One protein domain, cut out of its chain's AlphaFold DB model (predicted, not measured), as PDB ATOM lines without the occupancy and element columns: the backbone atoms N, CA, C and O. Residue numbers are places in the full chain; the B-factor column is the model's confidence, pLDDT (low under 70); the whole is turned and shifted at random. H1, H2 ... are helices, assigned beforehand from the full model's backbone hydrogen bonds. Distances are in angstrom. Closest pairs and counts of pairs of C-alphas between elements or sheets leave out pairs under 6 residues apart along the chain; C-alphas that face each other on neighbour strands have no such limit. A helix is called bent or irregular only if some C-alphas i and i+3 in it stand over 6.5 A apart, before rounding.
ATOM      1  N   ALA A   4      90.620 -44.038 -59.201       77.56
ATOM      2  CA  ALA A   4      89.617 -43.094 -59.696       77.56
ATOM      3  C   ALA A   4      88.181 -43.481 -59.292       77.56
ATOM      4  O   ALA A   4      87.395 -42.617 -58.908       77.56
ATOM      5  N   LYS A   5      87.851 -44.781 -59.293       83.06
ATOM      6  CA  LYS A   5      86.534 -45.295 -58.877       83.06
ATOM      7  C   LYS A   5      86.290 -45.073 -57.381       83.06
ATOM      8  O   LYS A   5      85.186 -44.716 -56.990       83.06
ATOM      9  N   VAL A   6      87.327 -45.221 -56.554       85.56
ATOM     10  CA  VAL A   6      87.242 -44.945 -55.108       85.56
ATOM     11  C   VAL A   6      86.936 -43.471 -54.850       85.56
ATOM     12  O   VAL A   6      86.033 -43.159 -54.081       85.56
ATOM     13  N   HIS A   7      87.629 -42.566 -55.546       83.62
ATOM     14  CA  HIS A   7      87.413 -41.124 -55.407       83.62
ATOM     15  C   HIS A   7      86.032 -40.692 -55.914       83.62
ATOM     16  O   HIS A   7      85.392 -39.846 -55.296       83.62
ATOM     17  N   GLN A   8      85.536 -41.300 -56.998       86.50
ATOM     18  CA  GLN A   8      84.169 -41.072 -57.478       86.50
ATOM     19  C   GLN A   8      83.130 -41.524 -56.453       86.50
ATOM     20  O   GLN A   8      82.231 -40.754 -56.124       86.50
ATOM     21  N   ASN A   9      83.272 -42.734 -55.905       89.38
ATOM     22  CA  ASN A   9      82.364 -43.241 -54.877       89.38
ATOM     23  C   ASN A   9      82.362 -42.340 -53.636       89.38
ATOM     24  O   ASN A   9      81.294 -41.988 -53.144       89.38
ATOM     25  N   PHE A  10      83.541 -41.915 -53.175       88.81
ATOM     26  CA  PHE A  10      83.658 -40.967 -52.069       88.81
ATOM     27  C   PHE A  10      82.937 -39.649 -52.372       88.81
ATOM     28  O   PHE A  10      82.163 -39.170 -51.549       88.81
ATOM     29  N   LEU A  11      83.125 -39.092 -53.571       89.69
ATOM     30  CA  LEU A  11      82.461 -37.861 -53.990       89.69
ATOM     31  C   LEU A  11      80.929 -38.013 -54.040       89.69
ATOM     32  O   LEU A  11      80.214 -37.094 -53.647       89.69
ATOM     33  N   HIS A  12      80.412 -39.161 -54.488       91.12
ATOM     34  CA  HIS A  12      78.975 -39.452 -54.454       91.12
ATOM     35  C   HIS A  12      78.440 -39.523 -53.023       91.12
ATOM     36  O   HIS A  12      77.442 -38.871 -52.724       91.12
ATOM     37  N   ILE A  13      79.121 -40.256 -52.137       93.19
ATOM     38  CA  ILE A  13      78.746 -40.362 -50.718       93.19
ATOM     39  C   ILE A  13      78.752 -38.977 -50.065       93.19
ATOM     40  O   ILE A  13      77.785 -38.604 -49.404       93.19
ATOM     41  N   PHE A  14      79.804 -38.191 -50.303       92.69
ATOM     42  CA  PHE A  14      79.909 -36.826 -49.799       92.69
ATOM     43  C   PHE A  14      78.742 -35.960 -50.274       92.69
ATOM     44  O   PHE A  14      78.129 -35.271 -49.467       92.69
ATOM     45  N   MET A  15      78.389 -36.021 -51.558       92.06
ATOM     46  CA  MET A  15      77.274 -35.240 -52.092       92.06
ATOM     47  C   MET A  15      75.918 -35.667 -51.547       92.06
ATOM     48  O   MET A  15      75.091 -34.804 -51.269       92.06
ATOM     49  N   ILE A  16      75.698 -36.967 -51.346       93.06
ATOM     50  CA  ILE A  16      74.492 -37.467 -50.675       93.06
ATOM     51  C   ILE A  16      74.422 -36.898 -49.255       93.06
ATOM     52  O   ILE A  16      73.398 -36.331 -48.882       93.06
ATOM     53  N   ALA A  17      75.515 -36.966 -48.490       94.00
ATOM     54  CA  ALA A  17      75.580 -36.383 -47.149       94.00
ATOM     55  C   ALA A  17      75.327 -34.864 -47.165       94.00
ATOM     56  O   ALA A  17      74.633 -34.338 -46.297       94.00
ATOM     57  N   LEU A  18      75.825 -34.164 -48.188       93.94
ATOM     58  CA  LEU A  18      75.612 -32.731 -48.380       93.94
ATOM     59  C   LEU A  18      74.139 -32.397 -48.660       93.94
ATOM     60  O   LEU A  18      73.623 -31.409 -48.139       93.94
ATOM     61  N   PHE A  19      73.442 -33.230 -49.438       92.94
ATOM     62  CA  PHE A  19      72.002 -33.090 -49.666       92.94
ATOM     63  C   PHE A  19      71.178 -33.416 -48.425       92.94
ATOM     64  O   PHE A  19      70.237 -32.688 -48.125       92.94
ATOM     65  N   VAL A  20      71.555 -34.444 -47.663       95.38
ATOM     66  CA  VAL A  20      70.935 -34.726 -46.360       95.38
ATOM     67  C   VAL A  20      71.086 -33.520 -45.434       95.38
ATOM     68  O   VAL A  20      70.111 -33.089 -44.824       95.38
ATOM     69  N   LEU A  21      72.273 -32.908 -45.390       94.38
ATOM     70  CA  LEU A  21      72.509 -31.705 -44.597       94.38
ATOM     71  C   LEU A  21      71.636 -30.526 -45.056       94.38
ATOM     72  O   LEU A  21      71.078 -29.819 -44.221       94.38
ATOM     73  N   LEU A  22      71.469 -30.337 -46.369       93.38
ATOM     74  CA  LEU A  22      70.561 -29.333 -46.931       93.38
ATOM     75  C   LEU A  22      69.093 -29.605 -46.568       93.38
ATOM     76  O   LEU A  22      68.367 -28.662 -46.259       93.38
ATOM     77  N   ILE A  23      68.640 -30.860 -46.568       93.81
ATOM     78  CA  ILE A  23      67.276 -31.219 -46.140       93.81
ATOM     79  C   ILE A  23      67.090 -30.903 -44.652       93.81
ATOM     80  O   ILE A  23      66.114 -30.259 -44.279       93.81
ATOM     81  N   ILE A  24      68.056 -31.277 -43.805       93.88
ATOM     82  CA  ILE A  24      68.035 -30.986 -42.361       93.88
ATOM     83  C   ILE A  24      68.039 -29.475 -42.091       93.88
ATOM     84  O   ILE A  24      67.460 -29.019 -41.106       93.88
ATOM     85  N   TYR A  25      68.687 -28.684 -42.947       90.75
ATOM     86  CA  TYR A  25      68.747 -27.232 -42.792       90.75
ATOM     87  C   TYR A  25      67.455 -26.522 -43.233       90.75
ATOM     88  O   TYR A  25      67.173 -25.429 -42.746       90.75
ATOM     89  N   PHE A  26      66.649 -27.132 -44.107       91.44
ATOM     90  CA  PHE A  26      65.446 -26.526 -44.691       91.44
ATOM     91  C   PHE A  26      64.465 -25.908 -43.668       91.44
ATOM     92  O   PHE A  26      64.027 -24.780 -43.897       91.44
ATOM     93  N   PRO A  27      64.164 -26.532 -42.508       92.88
ATOM     94  CA  PRO A  27      63.257 -25.950 -41.511       92.88
ATOM     95  C   PRO A  27      63.767 -24.659 -40.849       92.88
ATOM     96  O   PRO A  27      63.018 -24.004 -40.131       92.88
ATOM     97  N   ARG A  28      65.047 -24.299 -41.030       88.81
ATOM     98  CA  ARG A  28      65.644 -23.081 -40.454       88.81
ATOM     99  C   ARG A  28      65.442 -21.839 -41.322       88.81
ATOM    100  O   ARG A  28      65.733 -20.740 -40.851       88.81
ATOM    101  N   LEU A  29      64.981 -22.007 -42.560       90.44
ATOM    102  CA  LEU A  29      64.699 -20.910 -43.485       90.44
ATOM    103  C   LEU A  29      63.411 -20.209 -43.042       90.44
ATOM    104  O   LEU A  29      62.408 -20.875 -42.788       90.44
ATOM    105  N   LYS A  30      63.444 -18.879 -42.912       88.06
ATOM    106  CA  LYS A  30      62.293 -18.099 -42.417       88.06
ATOM    107  C   LYS A  30      61.796 -17.086 -43.434       88.06
ATOM    108  O   LYS A  30      60.603 -16.799 -43.472       88.06
ATOM    109  N   ASN A  31      62.700 -16.552 -44.250       82.81
ATOM    110  CA  ASN A  31      62.401 -15.486 -45.194       82.81
ATOM    111  C   ASN A  31      62.473 -15.992 -46.634       82.81
ATOM    112  O   ASN A  31      63.189 -16.948 -46.938       82.81
ATOM    113  N   PHE A  32      61.765 -15.318 -47.541       77.75
ATOM    114  CA  PHE A  32      61.751 -15.653 -48.968       77.75
ATOM    115  C   PHE A  32      63.163 -15.660 -49.581       77.75
ATOM    116  O   PHE A  32      63.499 -16.521 -50.393       77.75
ATOM    117  N   GLU A  33      64.023 -14.749 -49.133       75.00
ATOM    118  CA  GLU A  33      65.424 -14.647 -49.537       75.00
ATOM    119  C   GLU A  33      66.249 -15.878 -49.134       75.00
ATOM    120  O   GLU A  33      67.117 -16.313 -49.894       75.00
ATOM    121  N   ASP A  34      65.950 -16.484 -47.982       83.56
ATOM    122  CA  ASP A  34      66.661 -17.668 -47.495       83.56
ATOM    123  C   ASP A  34      66.415 -18.859 -48.436       83.56
ATOM    124  O   ASP A  34      67.342 -19.604 -48.755       83.56
ATOM    125  N   TYR A  35      65.186 -19.004 -48.952       81.88
ATOM    126  CA  TYR A  35      64.838 -20.034 -49.938       81.88
ATOM    127  C   TYR A  35      65.561 -19.836 -51.270       81.88
ATOM    128  O   TYR A  35      65.952 -20.808 -51.922       81.88
ATOM    129  N   PHE A  36      65.793 -18.587 -51.666       79.06
ATOM    130  CA  PHE A  36      66.565 -18.286 -52.863       79.06
ATOM    131  C   PHE A  36      68.043 -18.639 -52.709       79.06
ATOM    132  O   PHE A  36      68.614 -19.297 -53.583       79.06
ATOM    133  N   ILE A  37      68.659 -18.266 -51.587       81.62
ATOM    134  CA  ILE A  37      70.053 -18.624 -51.295       81.62
ATOM    135  C   ILE A  37      70.186 -20.144 -51.127       81.62
ATOM    136  O   ILE A  37      71.168 -20.741 -51.574       81.62
ATOM    137  N   TYR A  38      69.176 -20.801 -50.560       86.81
ATOM    138  CA  TYR A  38      69.097 -22.256 -50.470       86.81
ATOM    139  C   TYR A  38      69.086 -22.926 -51.852       86.81
ATOM    140  O   TYR A  38      69.917 -23.797 -52.124       86.81
ATOM    141  N   ALA A  39      68.218 -22.472 -52.763       82.44
ATOM    142  CA  ALA A  39      68.171 -22.965 -54.139       82.44
ATOM    143  C   ALA A  39      69.498 -22.720 -54.880       82.44
ATOM    144  O   ALA A  39      70.031 -23.629 -55.522       82.44
ATOM    145  N   ALA A  40      70.090 -21.532 -54.727       80.19
ATOM    146  CA  ALA A  40      71.410 -21.229 -55.275       80.19
ATOM    147  C   ALA A  40      72.487 -22.169 -54.704       80.19
ATOM    148  O   ALA A  40      73.334 -22.671 -55.442       80.19
ATOM    149  N   THR A  41      72.425 -22.485 -53.408       86.69
ATOM    150  CA  THR A  41      73.366 -23.409 -52.758       86.69
ATOM    151  C   THR A  41      73.287 -24.804 -53.365       86.69
ATOM    152  O   THR A  41      74.340 -25.383 -53.644       86.69
ATOM    153  N   ILE A  42      72.078 -25.319 -53.626       85.31
ATOM    154  CA  ILE A  42      71.855 -26.598 -54.323       85.31
ATOM    155  C   ILE A  42      72.502 -26.575 -55.709       85.31
ATOM    156  O   ILE A  42      73.267 -27.481 -56.047       85.31
ATOM    157  N   LEU A  43      72.244 -25.529 -56.494       81.94
ATOM    158  CA  LEU A  43      72.776 -25.404 -57.853       81.94
ATOM    159  C   LEU A  43      74.304 -25.338 -57.865       81.94
ATOM    160  O   LEU A  43      74.949 -26.064 -58.625       81.94
ATOM    161  N   VAL A  44      74.901 -24.545 -56.973       82.31
ATOM    162  CA  VAL A  44      76.356 -24.509 -56.802       82.31
ATOM    163  C   VAL A  44      76.866 -25.891 -56.378       82.31
ATOM    164  O   VAL A  44      77.878 -26.348 -56.897       82.31
ATOM    165  N   SER A  45      76.184 -26.612 -55.484       85.94
ATOM    166  CA  SER A  45      76.592 -27.975 -55.097       85.94
ATOM    167  C   SER A  45      76.631 -28.928 -56.291       85.94
ATOM    168  O   SER A  45      77.614 -29.651 -56.459       85.94
ATOM    169  N   LEU A  46      75.613 -28.892 -57.152       83.25
ATOM    170  CA  LEU A  46      75.559 -29.704 -58.370       83.25
ATOM    171  C   LEU A  46      76.676 -29.342 -59.356       83.25
ATOM    172  O   LEU A  46      77.340 -30.234 -59.887       83.25
ATOM    173  N   HIS A  47      76.932 -28.047 -59.560       81.38
ATOM    174  CA  HIS A  47      78.026 -27.558 -60.409       81.38
ATOM    175  C   HIS A  47      79.396 -28.060 -59.938       81.38
ATOM    176  O   HIS A  47      80.202 -28.537 -60.744       81.38
ATOM    177  N   PHE A  48      79.652 -28.003 -58.629       83.12
ATOM    178  CA  PHE A  48      80.898 -28.494 -58.037       83.12
ATOM    179  C   PHE A  48      81.016 -30.012 -58.122       83.12
ATOM    180  O   PHE A  48      82.076 -30.516 -58.493       83.12
ATOM    181  N   TRP A  49      79.936 -30.737 -57.834       84.94
ATOM    182  CA  TRP A  49      79.904 -32.192 -57.945       84.94
ATOM    183  C   TRP A  49      80.229 -32.660 -59.358       84.94
ATOM    184  O   TRP A  49      81.132 -33.474 -59.554       84.94
ATOM    185  N   TYR A  50      79.534 -32.105 -60.350       81.50
ATOM    186  CA  TYR A  50      79.749 -32.464 -61.743       81.50
ATOM    187  C   TYR A  50      81.159 -32.079 -62.205       81.50
ATOM    188  O   TYR A  50      81.867 -32.894 -62.799       81.50
ATOM    189  N   GLY A  51      81.615 -30.867 -61.865       78.50
ATOM    190  CA  GLY A  51      82.971 -30.412 -62.165       78.50
ATOM    191  C   GLY A  51      84.051 -31.319 -61.566       78.50
ATOM    192  O   GLY A  51      85.026 -31.635 -62.246       78.50
ATOM    193  N   ALA A  52      83.870 -31.778 -60.326       83.81
ATOM    194  CA  ALA A  52      84.787 -32.699 -59.661       83.81
ATOM    195  C   ALA A  52      84.752 -34.108 -60.280       83.81
ATOM    196  O   ALA A  52      85.809 -34.707 -60.476       83.81
ATOM    197  N   LEU A  53      83.574 -34.621 -60.660       83.00
ATOM    198  CA  LEU A  53      83.453 -35.900 -61.368       83.00
ATOM    199  C   LEU A  53      84.206 -35.888 -62.698       83.00
ATOM    200  O   LEU A  53      84.931 -36.838 -62.999       83.00
ATOM    201  N   VAL A  54      84.043 -34.822 -63.487       77.50
ATOM    202  CA  VAL A  54      84.773 -34.667 -64.749       77.50
ATOM    203  C   VAL A  54      86.268 -34.571 -64.472       77.50
ATOM    204  O   VAL A  54      87.016 -35.333 -65.069       77.50
ATOM    205  N   PHE A  55      86.690 -33.736 -63.514       80.88
ATOM    206  CA  PHE A  55      88.098 -33.599 -63.130       80.88
ATOM    207  C   PHE A  55      88.740 -34.953 -62.795       80.88
ATOM    208  O   PHE A  55      89.780 -35.286 -63.355       80.88
ATOM    209  N   ILE A  56      88.098 -35.769 -61.947       82.31
ATOM    210  CA  ILE A  56      88.607 -37.098 -61.567       82.31
ATOM    211  C   ILE A  56      88.689 -38.030 -62.784       82.31
ATOM    212  O   ILE A  56      89.629 -38.815 -62.886       82.31
ATOM    213  N   LYS A  57      87.716 -37.965 -63.705       77.88
ATOM    214  CA  LYS A  57      87.711 -38.783 -64.930       77.88
ATOM    215  C   LYS A  57      88.802 -38.371 -65.919       77.88
ATOM    216  O   LYS A  57      89.369 -39.246 -66.560       77.88
ATOM    217  N   THR A  58      89.070 -37.073 -66.061       72.31
ATOM    218  CA  THR A  58      89.985 -36.546 -67.087       72.31
ATOM    219  C   THR A  58      91.429 -36.434 -66.617       72.31
ATOM    220  O   THR A  58      92.334 -36.654 -67.411       72.31
ATOM    221  N   LEU A  59      91.645 -36.065 -65.353       73.56
ATOM    222  CA  LEU A  59      92.959 -35.696 -64.802       73.56
ATOM    223  C   LEU A  59      93.429 -36.665 -63.712       73.56
ATOM    224  O   LEU A  59      94.575 -36.613 -63.273       73.56
ATOM    225  N   GLY A  60      92.549 -37.566 -63.275       69.62
ATOM    226  CA  GLY A  60      92.834 -38.482 -62.185       69.62
ATOM    227  C   GLY A  60      92.737 -37.833 -60.797       69.62
ATOM    228  O   GLY A  60      92.395 -36.655 -60.651       69.62
ATOM    229  N   PRO A  61      92.951 -38.633 -59.741       71.50
ATOM    230  CA  PRO A  61      92.884 -38.170 -58.358       71.50
ATOM    231  C   PRO A  61      94.092 -37.304 -57.970       71.50
ATOM    232  O   PRO A  61      95.139 -37.354 -58.615       71.50
ATOM    233  N   ALA A  62      93.957 -36.549 -56.873       73.50
ATOM    234  CA  ALA A  62      95.057 -35.793 -56.275       73.50
ATOM    235  C   ALA A  62      96.251 -36.713 -55.961       73.50
ATOM    236  O   ALA A  62      96.086 -37.792 -55.386       73.50
ATOM    237  N   THR A  63      97.454 -36.281 -56.336       72.31
ATOM    238  CA  THR A  63      98.694 -37.063 -56.150       72.31
ATOM    239  C   THR A  63      99.650 -36.413 -55.163       72.31
ATOM    240  O   THR A  63     100.457 -37.108 -54.547       72.31
ATOM    241  N   LYS A  64      99.560 -35.090 -54.985       82.56
ATOM    242  CA  LYS A  64     100.437 -34.324 -54.095       82.56
ATOM    243  C   LYS A  64      99.678 -33.806 -52.875       82.56
ATOM    244  O   LYS A  64      98.501 -33.465 -52.963       82.56
ATOM    245  N   ILE A  65     100.385 -33.672 -51.750       85.00
ATOM    246  CA  ILE A  65      99.796 -33.263 -50.464       85.00
ATOM    247  C   ILE A  65      99.057 -31.918 -50.536       85.00
ATOM    248  O   ILE A  65      97.969 -31.783 -49.986       85.00
ATOM    249  N   TYR A  66      99.585 -30.938 -51.277       85.12
ATOM    250  CA  TYR A  66      98.934 -29.632 -51.415       85.12
ATOM    251  C   TYR A  66      97.605 -29.707 -52.184       85.12
ATOM    252  O   TYR A  66      96.707 -28.912 -51.931       85.12
ATOM    253  N   GLU A  67      97.453 -30.655 -53.116       83.38
ATOM    254  CA  GLU A  67      96.195 -30.864 -53.846       83.38
ATOM    255  C   GLU A  67      95.150 -31.493 -52.941       83.38
ATOM    256  O   GLU A  67      93.986 -31.109 -52.974       83.38
ATOM    257  N   PHE A  68      95.590 -32.426 -52.099       84.06
ATOM    258  CA  PHE A  68      94.746 -33.052 -51.099       84.06
ATOM    259  C   PHE A  68      94.226 -32.032 -50.076       84.06
ATOM    260  O   PHE A  68      93.027 -31.983 -49.810       84.06
ATOM    261  N   LEU A  69      95.099 -31.155 -49.567       88.56
ATOM    262  CA  LEU A  69      94.701 -30.058 -48.675       88.56
ATOM    263  C   LEU A  69      93.723 -29.089 -49.353       88.56
ATOM    264  O   LEU A  69      92.770 -28.628 -48.722       88.56
ATOM    265  N   MET A  70      93.926 -28.799 -50.640       90.50
ATOM    266  CA  MET A  70      93.016 -27.957 -51.417       90.50
ATOM    267  C   MET A  70      91.639 -28.609 -51.582       90.50
ATOM    268  O   MET A  70      90.625 -27.933 -51.424       90.50
ATOM    269  N   ASP A  71      91.596 -29.919 -51.820       88.25
ATOM    270  CA  ASP A  71      90.349 -30.676 -51.931       88.25
ATOM    271  C   ASP A  71      89.585 -30.700 -50.616       88.25
ATOM    272  O   ASP A  71      88.401 -30.368 -50.598       88.25
ATOM    273  N   ILE A  72      90.264 -30.973 -49.500       89.75
ATOM    274  CA  ILE A  72      89.655 -30.879 -48.168       89.75
ATOM    275  C   ILE A  72      89.115 -29.469 -47.914       89.75
ATOM    276  O   ILE A  72      87.989 -29.327 -47.441       89.75
ATOM    277  N   SER A  73      89.877 -28.429 -48.262       93.19
ATOM    278  CA  SER A  73      89.462 -27.033 -48.064       93.19
ATOM    279  C   SER A  73      88.204 -26.689 -48.864       93.19
ATOM    280  O   SER A  73      87.297 -26.049 -48.337       93.19
ATOM    281  N   ILE A  74      88.113 -27.150 -50.118       92.25
ATOM    282  CA  ILE A  74      86.921 -26.971 -50.960       92.25
ATOM    283  C   ILE A  74      85.716 -27.694 -50.346       92.25
ATOM    284  O   ILE A  74      84.637 -27.109 -50.252       92.25
ATOM    285  N   LEU A  75      85.885 -28.944 -49.902       92.44
ATOM    286  CA  LEU A  75      84.805 -29.722 -49.284       92.44
ATOM    287  C   LEU A  75      84.330 -29.081 -47.970       92.44
ATOM    288  O   LEU A  75      83.126 -28.930 -47.760       92.44
ATOM    289  N   ALA A  76      85.258 -28.639 -47.119       93.12
ATOM    290  CA  ALA A  76      84.954 -27.967 -45.860       93.12
ATOM    291  C   ALA A  76      84.219 -26.639 -46.089       93.12
ATOM    292  O   ALA A  76      83.163 -26.405 -45.501       93.12
ATOM    293  N   LEU A  77      84.707 -25.797 -47.008       94.38
ATOM    294  CA  LEU A  77      84.028 -24.551 -47.375       94.38
ATOM    295  C   LEU A  77      82.647 -24.804 -47.971       94.38
ATOM    296  O   LEU A  77      81.740 -23.995 -47.774       94.38
ATOM    297  N   LYS A  78      82.445 -25.936 -48.652       92.69
ATOM    298  CA  LYS A  78      81.123 -26.294 -49.155       92.69
ATOM    299  C   LYS A  78      80.142 -26.594 -48.022       92.69
ATOM    300  O   LYS A  78      78.999 -26.148 -48.094       92.69
ATOM    301  N   ILE A  79      80.589 -27.255 -46.957       94.38
ATOM    302  CA  ILE A  79      79.788 -27.443 -45.738       94.38
ATOM    303  C   ILE A  79      79.496 -26.085 -45.085       94.38
ATOM    304  O   ILE A  79      78.339 -25.780 -44.800       94.38
ATOM    305  N   VAL A  80      80.507 -25.223 -44.930       93.94
ATOM    306  CA  VAL A  80      80.329 -23.859 -44.391       93.94
ATOM    307  C   VAL A  80      79.329 -23.049 -45.230       93.94
ATOM    308  O   VAL A  80      78.510 -22.318 -44.675       93.94
ATOM    309  N   SER A  81      79.315 -23.223 -46.557       92.00
ATOM    310  CA  SER A  81      78.356 -22.543 -47.441       92.00
ATOM    311  C   SER A  81      76.897 -22.881 -47.116       92.00
ATOM    312  O   SER A  81      76.031 -22.031 -47.281       92.00
ATOM    313  N   ILE A  82      76.612 -24.077 -46.583       92.69
ATOM    314  CA  ILE A  82      75.257 -24.463 -46.159       92.69
ATOM    315  C   ILE A  82      74.868 -23.737 -44.872       92.69
ATOM    316  O   ILE A  82      73.781 -23.177 -44.770       92.69
ATOM    317  N   TYR A  83      75.765 -23.699 -43.889       91.69
ATOM    318  CA  TYR A  83      75.472 -23.061 -42.604       91.69
ATOM    319  C   TYR A  83      75.321 -21.540 -42.697       91.69
ATOM    320  O   TYR A  83      74.754 -20.928 -41.792       91.69
ATOM    321  N   THR A  84      75.788 -20.940 -43.790       90.31
ATOM    322  CA  THR A  84      75.774 -19.493 -44.022       90.31
ATOM    323  C   THR A  84      74.612 -19.022 -44.898       90.31
ATOM    324  O   THR A  84      74.527 -17.828 -45.159       90.31
ATOM    325  N   ILE A  85      73.683 -19.907 -45.296       87.81
ATOM    326  CA  ILE A  85      72.525 -19.578 -46.156       87.81
ATOM    327  C   ILE A  85      71.709 -18.391 -45.618       87.81
ATOM    328  O   ILE A  85      71.342 -17.509 -46.387       87.81
ATOM    329  N   ILE A  86      71.490 -18.325 -44.303       86.94
ATOM    330  CA  ILE A  86      70.741 -17.230 -43.655       86.94
ATOM    331  C   ILE A  86      71.508 -15.892 -43.615       86.94
ATOM    332  O   ILE A  86      70.940 -14.848 -43.307       86.94
ATOM    333  N   PHE A  87      72.808 -15.900 -43.921       85.12
ATOM    334  CA  PHE A  87      73.685 -14.730 -43.902       85.12
ATOM    335  C   PHE A  87      74.210 -14.444 -45.314       85.12
ATOM    336  O   PHE A  87      75.343 -14.791 -45.641       85.12
ATOM    337  N   MET A  88      73.410 -13.770 -46.148       80.75
ATOM    338  CA  MET A  88      73.704 -13.538 -47.575       80.75
ATOM    339  C   MET A  88      75.141 -13.076 -47.867       80.75
ATOM    340  O   MET A  88      75.802 -13.651 -48.727       80.75
ATOM    341  N   HIS A  89      75.657 -12.062 -47.165       80.31
ATOM    342  CA  HIS A  89      77.015 -11.561 -47.423       80.31
ATOM    343  C   HIS A  89      78.093 -12.591 -47.075       80.31
ATOM    344  O   HIS A  89      79.067 -12.741 -47.812       80.31
ATOM    345  N   LEU A  90      77.898 -13.335 -45.984       85.69
ATOM    346  CA  LEU A  90      78.810 -14.399 -45.587       85.69
ATOM    347  C   LEU A  90      78.738 -15.568 -46.577       85.69
ATOM    348  O   LEU A  90      79.774 -16.096 -46.968       85.69
ATOM    349  N   TRP A  91      77.541 -15.911 -47.059       87.94
ATOM    350  CA  TRP A  91      77.351 -16.900 -48.118       87.94
ATOM    351  C   TRP A  91      78.067 -16.498 -49.414       87.94
ATOM    352  O   TRP A  91      78.775 -17.318 -50.005       87.94
ATOM    353  N   LEU A  92      77.935 -15.236 -49.841       82.88
ATOM    354  CA  LEU A  92      78.622 -14.701 -51.021       82.88
ATOM    355  C   LEU A  92      80.143 -14.767 -50.863       82.88
ATOM    356  O   LEU A  92      80.829 -15.229 -51.775       82.88
ATOM    357  N   LEU A  93      80.663 -14.373 -49.697       85.88
ATOM    358  CA  LEU A  93      82.091 -14.434 -49.388       85.88
ATOM    359  C   LEU A  93      82.616 -15.877 -49.423       85.88
ATOM    360  O   LEU A  93      83.604 -16.157 -50.102       85.88
ATOM    361  N   VAL A  94      81.935 -16.805 -48.743       90.75
ATOM    362  CA  VAL A  94      82.318 -18.225 -48.690       90.75
ATOM    363  C   VAL A  94      82.316 -18.841 -50.089       90.75
ATOM    364  O   VAL A  94      83.280 -19.512 -50.460       90.75
ATOM    365  N   ASN A  95      81.285 -18.577 -50.900       84.44
ATOM    366  CA  ASN A  95      81.232 -19.075 -52.277       84.44
ATOM    367  C   ASN A  95      82.288 -18.410 -53.175       84.44
ATOM    368  O   ASN A  95      82.865 -19.088 -54.024       84.44
ATOM    369  N   GLY A  96      82.611 -17.133 -52.966       85.00
ATOM    370  CA  GLY A  96      83.708 -16.455 -53.664       85.00
ATOM    371  C   GLY A  96      85.073 -17.095 -53.383       85.00
ATOM    372  O   GLY A  96      85.835 -17.374 -54.317       85.00
ATOM    373  N   ILE A  97      85.366 -17.405 -52.115       90.12
ATOM    374  CA  ILE A  97      86.596 -18.111 -51.708       90.12
ATOM    375  C   ILE A  97      86.623 -19.524 -52.307       90.12
ATOM    376  O   ILE A  97      87.623 -19.934 -52.898       90.12
ATOM    377  N   LEU A  98      85.511 -20.255 -52.215       90.44
ATOM    378  CA  LEU A  98      85.353 -21.610 -52.747       90.44
ATOM    379  C   LEU A  98      85.602 -21.670 -54.268       90.44
ATOM    380  O   LEU A  98      86.376 -22.511 -54.733       90.44
ATOM    381  N   MET A  99      85.019 -20.750 -55.041       84.88
ATOM    382  CA  MET A  99      85.272 -20.629 -56.484       84.88
ATOM    383  C   MET A  99      86.736 -20.275 -56.780       84.88
ATOM    384  O   MET A  99      87.335 -20.826 -57.706       84.88
ATOM    385  N   SER A 100      87.347 -19.408 -55.967       87.25
ATOM    386  CA  SER A 100      88.758 -19.023 -56.111       87.25
ATOM    387  C   SER A 100      89.703 -20.210 -55.897       87.25
ATOM    388  O   SER A 100      90.632 -20.405 -56.684       87.25
ATOM    389  N   LEU A 101      89.441 -21.056 -54.895       91.06
ATOM    390  CA  LEU A 101      90.203 -22.291 -54.672       91.06
ATOM    391  C   LEU A 101      90.068 -23.267 -55.841       91.06
ATOM    392  O   LEU A 101      91.058 -23.874 -56.249       91.06
ATOM    393  N   VAL A 102      88.876 -23.388 -56.432       87.44
ATOM    394  CA  VAL A 102      88.694 -24.200 -57.642       87.44
ATOM    395  C   VAL A 102      89.495 -23.638 -58.809       87.44
ATOM    396  O   VAL A 102      90.207 -24.396 -59.466       87.44
ATOM    397  N   VAL A 103      89.466 -22.325 -59.045       85.75
ATOM    398  CA  VAL A 103      90.303 -21.695 -60.078       85.75
ATOM    399  C   VAL A 103      91.783 -21.998 -59.845       85.75
ATOM    400  O   VAL A 103      92.481 -22.374 -60.789       85.75
ATOM    401  N   LEU A 104      92.268 -21.893 -58.605       89.31
ATOM    402  CA  LEU A 104      93.648 -22.236 -58.252       89.31
ATOM    403  C   LEU A 104      93.960 -23.711 -58.537       89.31
ATOM    404  O   LEU A 104      94.963 -23.995 -59.198       89.31
ATOM    405  N   LYS A 105      93.080 -24.637 -58.140       87.69
ATOM    406  CA  LYS A 105      93.233 -26.075 -58.416       87.69
ATOM    407  C   LYS A 105      93.350 -26.350 -59.916       87.69
ATOM    408  O   LYS A 105      94.271 -27.038 -60.357       87.69
ATOM    409  N   TYR A 106      92.447 -25.782 -60.714       83.62
ATOM    410  CA  TYR A 106      92.446 -25.957 -62.166       83.62
ATOM    411  C   TYR A 106      93.663 -25.293 -62.828       83.62
ATOM    412  O   TYR A 106      94.259 -25.891 -63.724       83.62
ATOM    413  N   ASN A 107      94.116 -24.126 -62.358       84.88
ATOM    414  CA  ASN A 107      95.366 -23.518 -62.833       84.88
ATOM    415  C   ASN A 107      96.567 -24.439 -62.581       84.88
ATOM    416  O   ASN A 107      97.387 -24.641 -63.478       84.88
ATOM    417  N   LEU A 108      96.665 -25.039 -61.392       84.81
ATOM    418  CA  LEU A 108      97.740 -25.977 -61.061       84.81
ATOM    419  C   LEU A 108      97.681 -27.253 -61.910       84.81
ATOM    420  O   LEU A 108      98.730 -27.820 -62.219       84.81
ATOM    421  N   ALA A 109      96.486 -27.717 -62.279       80.31
ATOM    422  CA  ALA A 109      96.318 -28.838 -63.202       80.31
ATOM    423  C   ALA A 109      96.727 -28.461 -64.639       80.31
ATOM    424  O   ALA A 109      97.458 -29.207 -65.283       80.31
ATOM    425  N   SER A 110      96.362 -27.261 -65.113       78.88
ATOM    426  CA  SER A 110      96.673 -26.790 -66.477       78.88
ATOM    427  C   SER A 110      98.170 -26.786 -66.805       78.88
ATOM    428  O   SER A 110      98.554 -27.029 -67.946       78.88
ATOM    429  N   ARG A 111      99.014 -26.540 -65.794       80.00
ATOM    430  CA  ARG A 111     100.478 -26.483 -65.922       80.00
ATOM    431  C   ARG A 111     101.130 -27.856 -66.097       80.00
ATOM    432  O   ARG A 111     102.297 -27.913 -66.458       80.00
ATOM    433  N   ARG A 112     100.411 -28.940 -65.791       74.69
ATOM    434  CA  ARG A 112     100.938 -30.317 -65.767       74.69
ATOM    435  C   ARG A 112     100.364 -31.212 -66.854       74.69
ATOM    436  O   ARG A 112     100.939 -32.250 -67.147       74.69
ATOM    437  N   GLU A 113      99.242 -30.821 -67.442       72.75
ATOM    438  CA  GLU A 113      98.607 -31.596 -68.499       72.75
ATOM    439  C   GLU A 113      99.340 -31.454 -69.829       72.75
ATOM    440  O   GLU A 113      99.696 -30.350 -70.235       72.75
ATOM    441  N   HIS A 114      99.519 -32.568 -70.533       59.38
ATOM    442  CA  HIS A 114     100.130 -32.612 -71.862       59.38
ATOM    443  C   HIS A 114      99.112 -32.647 -73.015       59.38
ATOM    444  O   HIS A 114      99.362 -31.972 -74.016       59.38
ATOM    445  N   PRO A 115      97.944 -33.320 -72.915       74.56
ATOM    446  CA  PRO A 115      96.960 -33.297 -73.995       74.56
ATOM    447  C   PRO A 115      96.337 -31.905 -74.163       74.56
ATOM    448  O   PRO A 115      95.760 -31.348 -73.224       74.56
ATOM    449  N   GLU A 116      96.367 -31.352 -75.379       73.69
ATOM    450  CA  GLU A 116      95.742 -30.051 -75.672       73.69
ATOM    451  C   GLU A 116      94.235 -30.025 -75.372       73.69
ATOM    452  O   GLU A 116      93.711 -29.010 -74.907       73.69
ATOM    453  N   LYS A 117      93.536 -31.154 -75.567       67.31
ATOM    454  CA  LYS A 117      92.106 -31.292 -75.237       67.31
ATOM    455  C   LYS A 117      91.837 -31.019 -73.748       67.31
ATOM    456  O   LYS A 117      90.920 -30.261 -73.422       67.31
ATOM    457  N   ASN A 118      92.684 -31.542 -72.856       71.75
ATOM    458  CA  ASN A 118      92.585 -31.314 -71.411       71.75
ATOM    459  C   ASN A 118      92.893 -29.854 -71.055       71.75
ATOM    460  O   ASN A 118      92.161 -29.240 -70.277       71.75
ATOM    461  N   LYS A 119      93.915 -29.252 -71.679       74.56
ATOM    462  CA  LYS A 119      94.241 -27.827 -71.485       74.56
ATOM    463  C   LYS A 119      93.093 -26.906 -71.903       74.56
ATOM    464  O   LYS A 119      92.759 -25.973 -71.171       74.56
ATOM    465  N   LYS A 120      92.458 -27.177 -73.048       75.00
ATOM    466  CA  LYS A 120      91.314 -26.400 -73.554       75.00
ATOM    467  C   LYS A 120      90.112 -26.486 -72.614       75.00
ATOM    468  O   LYS A 120      89.491 -25.461 -72.327       75.00
ATOM    469  N   TYR A 121      89.818 -27.682 -72.098       71.38
ATOM    470  CA  TYR A 121      88.786 -27.885 -71.080       71.38
ATOM    471  C   TYR A 121      89.069 -27.060 -69.817       71.38
ATOM    472  O   TYR A 121      88.229 -26.261 -69.392       71.38
ATOM    473  N   ILE A 122      90.274 -27.201 -69.259       75.00
ATOM    474  CA  ILE A 122      90.691 -26.508 -68.038       75.00
ATOM    475  C   ILE A 122      90.617 -24.984 -68.213       75.00
ATOM    476  O   ILE A 122      90.039 -24.302 -67.370       75.00
ATOM    477  N   SER A 123      91.135 -24.447 -69.322       76.19
ATOM    478  CA  SER A 123      91.119 -23.007 -69.610       76.19
ATOM    479  C   SER A 123      89.696 -22.440 -69.701       76.19
ATOM    480  O   SER A 123      89.386 -21.390 -69.122       76.19
ATOM    481  N   LYS A 124      88.779 -23.173 -70.349       75.62
ATOM    482  CA  LYS A 124      87.369 -22.772 -70.439       75.62
ATOM    483  C   LYS A 124      86.683 -22.805 -69.074       75.62
ATOM    484  O   LYS A 124      85.967 -21.862 -68.740       75.62
ATOM    485  N   LYS A 125      86.943 -23.837 -68.266       73.31
ATOM    486  CA  LYS A 125      86.436 -23.939 -66.890       73.31
ATOM    487  C   LYS A 125      86.931 -22.769 -66.036       73.31
ATOM    488  O   LYS A 125      86.109 -22.090 -65.436       73.31
ATOM    489  N   ILE A 126      88.229 -22.456 -66.066       78.88
ATOM    490  CA  ILE A 126      88.808 -21.300 -65.355       78.88
ATOM    491  C   ILE A 126      88.125 -19.991 -65.759       78.88
ATOM    492  O   ILE A 126      87.799 -19.183 -64.893       78.88
ATOM    493  N   SER A 127      87.901 -19.777 -67.057       73.12
ATOM    494  CA  SER A 127      87.267 -18.550 -67.555       73.12
ATOM    495  C   SER A 127      85.844 -18.384 -67.013       73.12
ATOM    496  O   SER A 127      85.478 -17.300 -66.566       73.12
ATOM    497  N   ILE A 128      85.068 -19.472 -66.985       72.44
ATOM    498  CA  ILE A 128      83.715 -19.495 -66.414       72.44
ATOM    499  C   ILE A 128      83.751 -19.183 -64.914       72.44
ATOM    500  O   ILE A 128      83.025 -18.302 -64.460       72.44
ATOM    501  N   GLU A 129      84.609 -19.861 -64.147       70.88
ATOM    502  CA  GLU A 129      84.682 -19.634 -62.699       70.88
ATOM    503  C   GLU A 129      85.160 -18.209 -62.371       70.88
ATOM    504  O   GLU A 129      84.660 -17.596 -61.434       70.88
ATOM    505  N   ARG A 130      86.073 -17.622 -63.162       72.38
ATOM    506  CA  ARG A 130      86.496 -16.217 -62.996       72.38
ATOM    507  C   ARG A 130      85.346 -15.236 -63.205       72.38
ATOM    508  O   ARG A 130      85.220 -14.288 -62.432       72.38
ATOM    509  N   LEU A 131      84.509 -15.465 -64.217       70.12
ATOM    510  CA  LEU A 131      83.307 -14.657 -64.435       70.12
ATOM    511  C   LEU A 131      82.313 -14.817 -63.280       70.12
ATOM    512  O   LEU A 131      81.737 -13.825 -62.833       70.12
ATOM    513  N   ALA A 132      82.150 -16.034 -62.753       68.56
ATOM    514  CA  ALA A 132      81.315 -16.284 -61.580       68.56
ATOM    515  C   ALA A 132      81.842 -15.556 -60.332       68.56
ATOM    516  O   ALA A 132      81.064 -14.900 -59.644       68.56
ATOM    517  N   ILE A 133      83.155 -15.597 -60.077       73.50
ATOM    518  CA  ILE A 133      83.811 -14.855 -58.989       73.50
ATOM    519  C   ILE A 133      83.550 -13.354 -59.133       73.50
ATOM    520  O   ILE A 133      83.069 -12.729 -58.193       73.50
ATOM    521  N   LEU A 134      83.816 -12.780 -60.311       70.88
ATOM    522  CA  LEU A 134      83.587 -11.356 -60.566       70.88
ATOM    523  C   LEU A 134      82.121 -10.979 -60.317       70.88
ATOM    524  O   LEU A 134      81.844  -9.980 -59.658       70.88
ATOM    525  N   SER A 135      81.195 -11.819 -60.782       65.50
ATOM    526  CA  SER A 135      79.758 -11.618 -60.589       65.50
ATOM    527  C   SER A 135      79.384 -11.644 -59.105       65.50
ATOM    528  O   SER A 135      78.648 -10.772 -58.658       65.50
ATOM    529  N   LEU A 136      79.928 -12.582 -58.321       70.00
ATOM    530  CA  LEU A 136      79.715 -12.662 -56.870       70.00
ATOM    531  C   LEU A 136      80.273 -11.440 -56.123       70.00
ATOM    532  O   LEU A 136      79.635 -10.966 -55.186       70.00
ATOM    533  N   PHE A 137      81.425 -10.903 -56.537       69.44
ATOM    534  CA  PHE A 137      82.009  -9.705 -55.920       69.44
ATOM    535  C   PHE A 137      81.244  -8.426 -56.262       69.44
ATOM    536  O   PHE A 137      80.963  -7.634 -55.362       69.44
ATOM    537  N   ILE A 138      80.866  -8.236 -57.532       69.38
ATOM    538  CA  ILE A 138      79.997  -7.124 -57.949       69.38
ATOM    539  C   ILE A 138      78.703  -7.176 -57.143       69.38
ATOM    540  O   ILE A 138      78.245  -6.166 -56.615       69.38
ATOM    541  N   LEU A 139      78.147  -8.371 -56.991       68.75
ATOM    542  CA  LEU A 139      76.930  -8.577 -56.241       68.75
ATOM    543  C   LEU A 139      77.078  -8.242 -54.760       68.75
ATOM    544  O   LEU A 139      76.259  -7.504 -54.223       68.75
ATOM    545  N   ALA A 140      78.141  -8.730 -54.118       69.56
ATOM    546  CA  ALA A 140      78.448  -8.408 -52.731       69.56
ATOM    547  C   ALA A 140      78.576  -6.888 -52.535       69.56
ATOM    548  O   ALA A 140      77.965  -6.338 -51.619       69.56
ATOM    549  N   PHE A 141      79.278  -6.202 -53.442       70.44
ATOM    550  CA  PHE A 141      79.440  -4.748 -53.417       70.44
ATOM    551  C   PHE A 141      78.112  -3.997 -53.589       70.44
ATOM    552  O   PHE A 141      77.818  -3.080 -52.824       70.44
ATOM    553  N   LEU A 142      77.280  -4.400 -54.552       65.94
ATOM    554  CA  LEU A 142      75.982  -3.764 -54.784       65.94
ATOM    555  C   LEU A 142      75.029  -3.966 -53.600       65.94
ATOM    556  O   LEU A 142      74.332  -3.034 -53.203       65.94
ATOM    557  N   THR A 143      75.043  -5.153 -52.986       63.41
ATOM    558  CA  THR A 143      74.217  -5.442 -51.804       63.41
ATOM    559  C   THR A 143      74.646  -4.676 -50.550       63.41
ATOM    560  O   THR A 143      73.863  -4.596 -49.610       63.41
ATOM    561  N   TRP A 144      75.853  -4.100 -50.527       64.50
ATOM    562  CA  TRP A 144      76.366  -3.305 -49.405       64.50
ATOM    563  C   TRP A 144      75.855  -1.853 -49.413       64.50
ATOM    564  O   TRP A 144      75.806  -1.214 -48.366       64.50
ATOM    565  N   LYS A 145      75.500  -1.298 -50.583       59.78
ATOM    566  CA  LYS A 145      75.215   0.143 -50.747       59.78
ATOM    567  C   LYS A 145      73.742   0.518 -50.929       59.78
ATOM    568  O   LYS A 145      73.438   1.706 -50.927       59.78
ATOM    569  N   ILE A 146      72.848  -0.446 -51.124       59.94
ATOM    570  CA  ILE A 146      71.451  -0.186 -51.500       59.94
ATOM    571  C   ILE A 146      70.527  -0.671 -50.380       59.94
ATOM    572  O   ILE A 146      70.827  -1.678 -49.740       59.94
ATOM    573  N   ASP A 147      69.414   0.040 -50.157       56.25
ATOM    574  CA  ASP A 147      68.358  -0.364 -49.224       56.25
ATOM    575  C   ASP A 147      67.997  -1.843 -49.447       56.25
ATOM    576  O   ASP A 147      67.508  -2.256 -50.511       56.25
ATOM    577  N   LEU A 148      68.329  -2.654 -48.436       56.06
ATOM    578  CA  LEU A 148      68.366  -4.105 -48.532       56.06
ATOM    579  C   LEU A 148      66.997  -4.691 -48.894       56.06
ATOM    580  O   LEU A 148      66.964  -5.775 -49.466       56.06
ATOM    581  N   ALA A 149      65.878  -4.030 -48.596       56.72
ATOM    582  CA  ALA A 149      64.553  -4.622 -48.777       56.72
ATOM    583  C   ALA A 149      64.124  -4.724 -50.255       56.72
ATOM    584  O   ALA A 149      63.659  -5.778 -50.699       56.72
ATOM    585  N   LEU A 150      64.309  -3.655 -51.040       53.12
ATOM    586  CA  LEU A 150      63.912  -3.629 -52.455       53.12
ATOM    587  C   LEU A 150      64.963  -4.311 -53.343       53.12
ATOM    588  O   LEU A 150      64.630  -5.041 -54.281       53.12
ATOM    589  N   PHE A 151      66.241  -4.121 -53.005       53.09
ATOM    590  CA  PHE A 151      67.359  -4.684 -53.750       53.09
ATOM    591  C   PHE A 151      67.443  -6.203 -53.585       53.09
ATOM    592  O   PHE A 151      67.621  -6.902 -54.579       53.09
ATOM    593  N   LYS A 152      67.212  -6.747 -52.377       55.16
ATOM    594  CA  LYS A 152      67.187  -8.205 -52.161       55.16
ATOM    595  C   LYS A 152      66.161  -8.896 -53.046       55.16
ATOM    596  O   LYS A 152      66.491  -9.927 -53.611       55.16
ATOM    597  N   ARG A 153      64.955  -8.354 -53.231       55.84
ATOM    598  CA  ARG A 153      63.922  -9.030 -54.038       55.84
ATOM    599  C   ARG A 153      64.257  -9.053 -55.527       55.84
ATOM    600  O   ARG A 153      64.219 -10.117 -56.137       55.84
ATOM    601  N   VAL A 154      64.626  -7.911 -56.101       55.75
ATOM    602  CA  VAL A 154      64.911  -7.800 -57.545       55.75
ATOM    603  C   VAL A 154      66.226  -8.491 -57.900       55.75
ATOM    604  O   VAL A 154      66.314  -9.218 -58.891       55.75
ATOM    605  N   VAL A 155      67.244  -8.323 -57.059       56.12
ATOM    606  CA  VAL A 155      68.568  -8.871 -57.325       56.12
ATOM    607  C   VAL A 155      68.638 -10.354 -56.994       56.12
ATOM    608  O   VAL A 155      69.222 -11.071 -57.789       56.12
ATOM    609  N   SER A 156      67.967 -10.879 -55.961       53.19
ATOM    610  CA  SER A 156      67.909 -12.343 -55.741       53.19
ATOM    611  C   SER A 156      67.290 -13.083 -56.924       53.19
ATOM    612  O   SER A 156      67.819 -14.113 -57.337       53.19
ATOM    613  N   VAL A 157      66.238 -12.520 -57.529       52.47
ATOM    614  CA  VAL A 157      65.602 -13.069 -58.739       52.47
ATOM    615  C   VAL A 157      66.529 -12.966 -59.953       52.47
ATOM    616  O   VAL A 157      66.650 -13.930 -60.706       52.47
ATOM    617  N   ALA A 158      67.243 -11.849 -60.130       54.91
ATOM    618  CA  ALA A 158      68.198 -11.681 -61.227       54.91
ATOM    619  C   ALA A 158      69.466 -12.545 -61.063       54.91
ATOM    620  O   ALA A 158      69.943 -13.112 -62.042       54.91
ATOM    621  N   ILE A 159      69.992 -12.705 -59.843       53.75
ATOM    622  CA  ILE A 159      71.132 -13.580 -59.523       53.75
ATOM    623  C   ILE A 159      70.765 -15.027 -59.788       53.75
ATOM    624  O   ILE A 159      71.537 -15.741 -60.423       53.75
ATOM    625  N   LEU A 160      69.603 -15.470 -59.304       55.88
ATOM    626  CA  LEU A 160      69.124 -16.812 -59.586       55.88
ATOM    627  C   LEU A 160      68.862 -16.973 -61.067       55.88
ATOM    628  O   LEU A 160      69.309 -17.960 -61.617       55.88
ATOM    629  N   GLY A 161      68.259 -15.997 -61.742       51.88
ATOM    630  CA  GLY A 161      68.085 -16.024 -63.190       51.88
ATOM    631  C   GLY A 161      69.411 -16.186 -63.935       51.88
ATOM    632  O   GLY A 161      69.521 -17.065 -64.780       51.88
ATOM    633  N   VAL A 162      70.442 -15.411 -63.590       54.75
ATOM    634  CA  VAL A 162      71.757 -15.431 -64.253       54.75
ATOM    635  C   VAL A 162      72.587 -16.655 -63.864       54.75
ATOM    636  O   VAL A 162      73.232 -17.230 -64.734       54.75
ATOM    637  N   GLN A 163      72.564 -17.104 -62.606       57.31
ATOM    638  CA  GLN A 163      73.244 -18.336 -62.195       57.31
ATOM    639  C   GLN A 163      72.517 -19.580 -62.697       57.31
ATOM    640  O   GLN A 163      73.182 -20.496 -63.161       57.31
ATOM    641  N   ILE A 164      71.182 -19.609 -62.679       55.19
ATOM    642  CA  ILE A 164      70.384 -20.661 -63.316       55.19
ATOM    643  C   ILE A 164      70.659 -20.646 -64.812       55.19
ATOM    644  O   ILE A 164      70.968 -21.701 -65.326       55.19
ATOM    645  N   LEU A 165      70.650 -19.506 -65.511       50.34
ATOM    646  CA  LEU A 165      70.976 -19.443 -66.943       50.34
ATOM    647  C   LEU A 165      72.422 -19.846 -67.229       50.34
ATOM    648  O   LEU A 165      72.657 -20.557 -68.197       50.34
ATOM    649  N   ALA A 166      73.391 -19.452 -66.403       54.34
ATOM    650  CA  ALA A 166      74.790 -19.834 -66.570       54.34
ATOM    651  C   ALA A 166      74.999 -21.331 -66.304       54.34
ATOM    652  O   ALA A 166      75.649 -22.005 -67.096       54.34
ATOM    653  N   ILE A 167      74.408 -21.874 -65.238       53.53
ATOM    654  CA  ILE A 167      74.472 -23.298 -64.889       53.53
ATOM    655  C   ILE A 167      73.674 -24.125 -65.902       53.53
ATOM    656  O   ILE A 167      74.197 -25.107 -66.406       53.53
ATOM    657  N   TYR A 168      72.474 -23.701 -66.292       48.12
ATOM    658  CA  TYR A 168      71.665 -24.282 -67.370       48.12
ATOM    659  C   TYR A 168      72.435 -24.264 -68.693       48.12
ATOM    660  O   TYR A 168      72.504 -25.277 -69.373       48.12
ATOM    661  N   TRP A 169      73.111 -23.170 -69.042       48.94
ATOM    662  CA  TRP A 169      73.946 -23.100 -70.243       48.94
ATOM    663  C   TRP A 169      75.174 -24.018 -70.166       48.94
ATOM    664  O   TRP A 169      75.557 -24.614 -71.170       48.94
ATOM    665  N   ILE A 170      75.783 -24.179 -68.988       51.09
ATOM    666  CA  ILE A 170      76.917 -25.091 -68.760       51.09
ATOM    667  C   ILE A 170      76.475 -26.565 -68.770       51.09
ATOM    668  O   ILE A 170      77.220 -27.410 -69.266       51.09
ATOM    669  N   VAL A 171      75.286 -26.865 -68.241       46.88
ATOM    670  CA  VAL A 171      74.736 -28.220 -68.070       46.88
ATOM    671  C   VAL A 171      74.017 -28.716 -69.330       46.88
ATOM    672  O   VAL A 171      74.194 -29.874 -69.690       46.88
ATOM    673  N   LEU A 172      73.249 -27.867 -70.024       43.25
ATOM    674  CA  LEU A 172      72.441 -28.249 -71.195       43.25
ATOM    675  C   LEU A 172      73.060 -27.868 -72.542       43.25
ATOM    676  O   LEU A 172      72.755 -28.514 -73.537       43.25
ATOM    677  N   LYS A 173      73.946 -26.865 -72.616       41.66
ATOM    678  CA  LYS A 173      74.547 -26.426 -73.890       41.66
ATOM    679  C   LYS A 173      75.946 -27.010 -74.119       41.66
ATOM    680  O   LYS A 173      76.919 -26.283 -74.299       41.66
ATOM    681  N   GLU A 174      76.064 -28.333 -74.073       45.41
ATOM    682  CA  GLU A 174      76.741 -29.187 -75.076       45.41
ATOM    683  C   GLU A 174      78.018 -28.733 -75.846       45.41
ATOM    684  O   GLU A 174      78.326 -29.282 -76.895       45.41
ATOM    685  N   LYS A 175      78.854 -27.782 -75.402       42.59
ATOM    686  CA  LYS A 175      80.084 -27.422 -76.166       42.59
ATOM    687  C   LYS A 175      81.366 -27.268 -75.357       42.59
ATOM    688  O   LYS A 175      82.388 -26.844 -75.897       42.59
ATOM    689  N   VAL A 176      81.362 -27.568 -74.060       46.62
ATOM    690  CA  VAL A 176      82.615 -27.674 -73.276       46.62
ATOM    691  C   VAL A 176      83.028 -29.127 -73.094       46.62
ATOM    692  O   VAL A 176      84.208 -29.444 -73.188       46.62
ATOM    693  N   TYR A 177      82.047 -30.000 -72.878       45.75
ATOM    694  CA  TYR A 177      82.263 -31.378 -72.448       45.75
ATOM    695  C   TYR A 177      82.218 -32.395 -73.601       45.75
ATOM    696  O   TYR A 177      82.840 -33.448 -73.494       45.75
ATOM    697  N   ASP A 178      81.629 -32.037 -74.748       45.66
ATOM    698  CA  ASP A 178      81.735 -32.806 -76.001       45.66
ATOM    699  C   ASP A 178      83.161 -32.864 -76.567       45.66
ATOM    700  O   ASP A 178      83.490 -33.743 -77.359       45.66
ATOM    701  N   ILE A 179      84.046 -31.973 -76.108       47.62
ATOM    702  CA  ILE A 179      85.478 -31.985 -76.444       47.62
ATOM    703  C   ILE A 179      86.176 -33.243 -75.887       47.62
ATOM    704  O   ILE A 179      87.232 -33.618 -76.383       47.62
ATOM    705  N   ILE A 180      85.601 -33.888 -74.866       43.78
ATOM    706  CA  ILE A 180      86.168 -35.089 -74.230       43.78
ATOM    707  C   ILE A 180      85.618 -36.379 -74.877       43.78
ATOM    708  O   ILE A 180      86.246 -37.428 -74.764       43.78
ATOM    709  N   ARG A 181      84.461 -36.325 -75.558       40.53
ATOM    710  CA  ARG A 181      83.811 -37.496 -76.190       40.53
ATOM    711  C   ARG A 181      84.187 -37.728 -77.661       40.53
ATOM    712  O   ARG A 181      83.918 -38.815 -78.162       40.53
TER     713      ARG A 181
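What this domain is: This is residues 4 to 181 of the 182 residues of an uncharacterized protein of Actinobacteria bacterium (UniProt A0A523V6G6). Six helices run side by side in an elongated up-and-down bundle, each against the one before, with H1 and H6 on opposite sides of H2. The printed part has 178 residues, with H1 to H6 in chain order; its class is all helix. It is compact, radius of gyration of the C-alphas 16.7 A, spanning 51 by 29 by 29 A.

Where its parts are: H1, residues 4 to 28, begins at C-alpha (89.617, -43.094, -59.696) and is only just irregular: C-alphas 24 and 27 are 7.0 A apart. H2 is 32 to 59 (40.3 A), H3 65 to 83, H4 88 to 110, H5 116 to 145 (44.2 A). H6, 148 to 172, has a kink of 27 degrees near 155 and ends at (72.441, -28.249, -71.195).

How they stand to each other: H1 and H2, a hairpin, touch (C-alphas 4 and 56 closest, 6.4 A). H2 touches H6 (40 and 160, 6.6 A). H4 touches H3 (81 and 91, 5.8 A) and H5 (103 and 126, 5.5 A). O i to N i+4 pairs are within hydrogen-bond range throughout H2 and H4, and in 19 of 21 in H1, 14 of 15 in H3, 25 of 26 in H5, 20 of 21 in H6.

The domain as a whole: The printed part has no cut; its five links are tight. Residues 142 to 181 are under pLDDT 70.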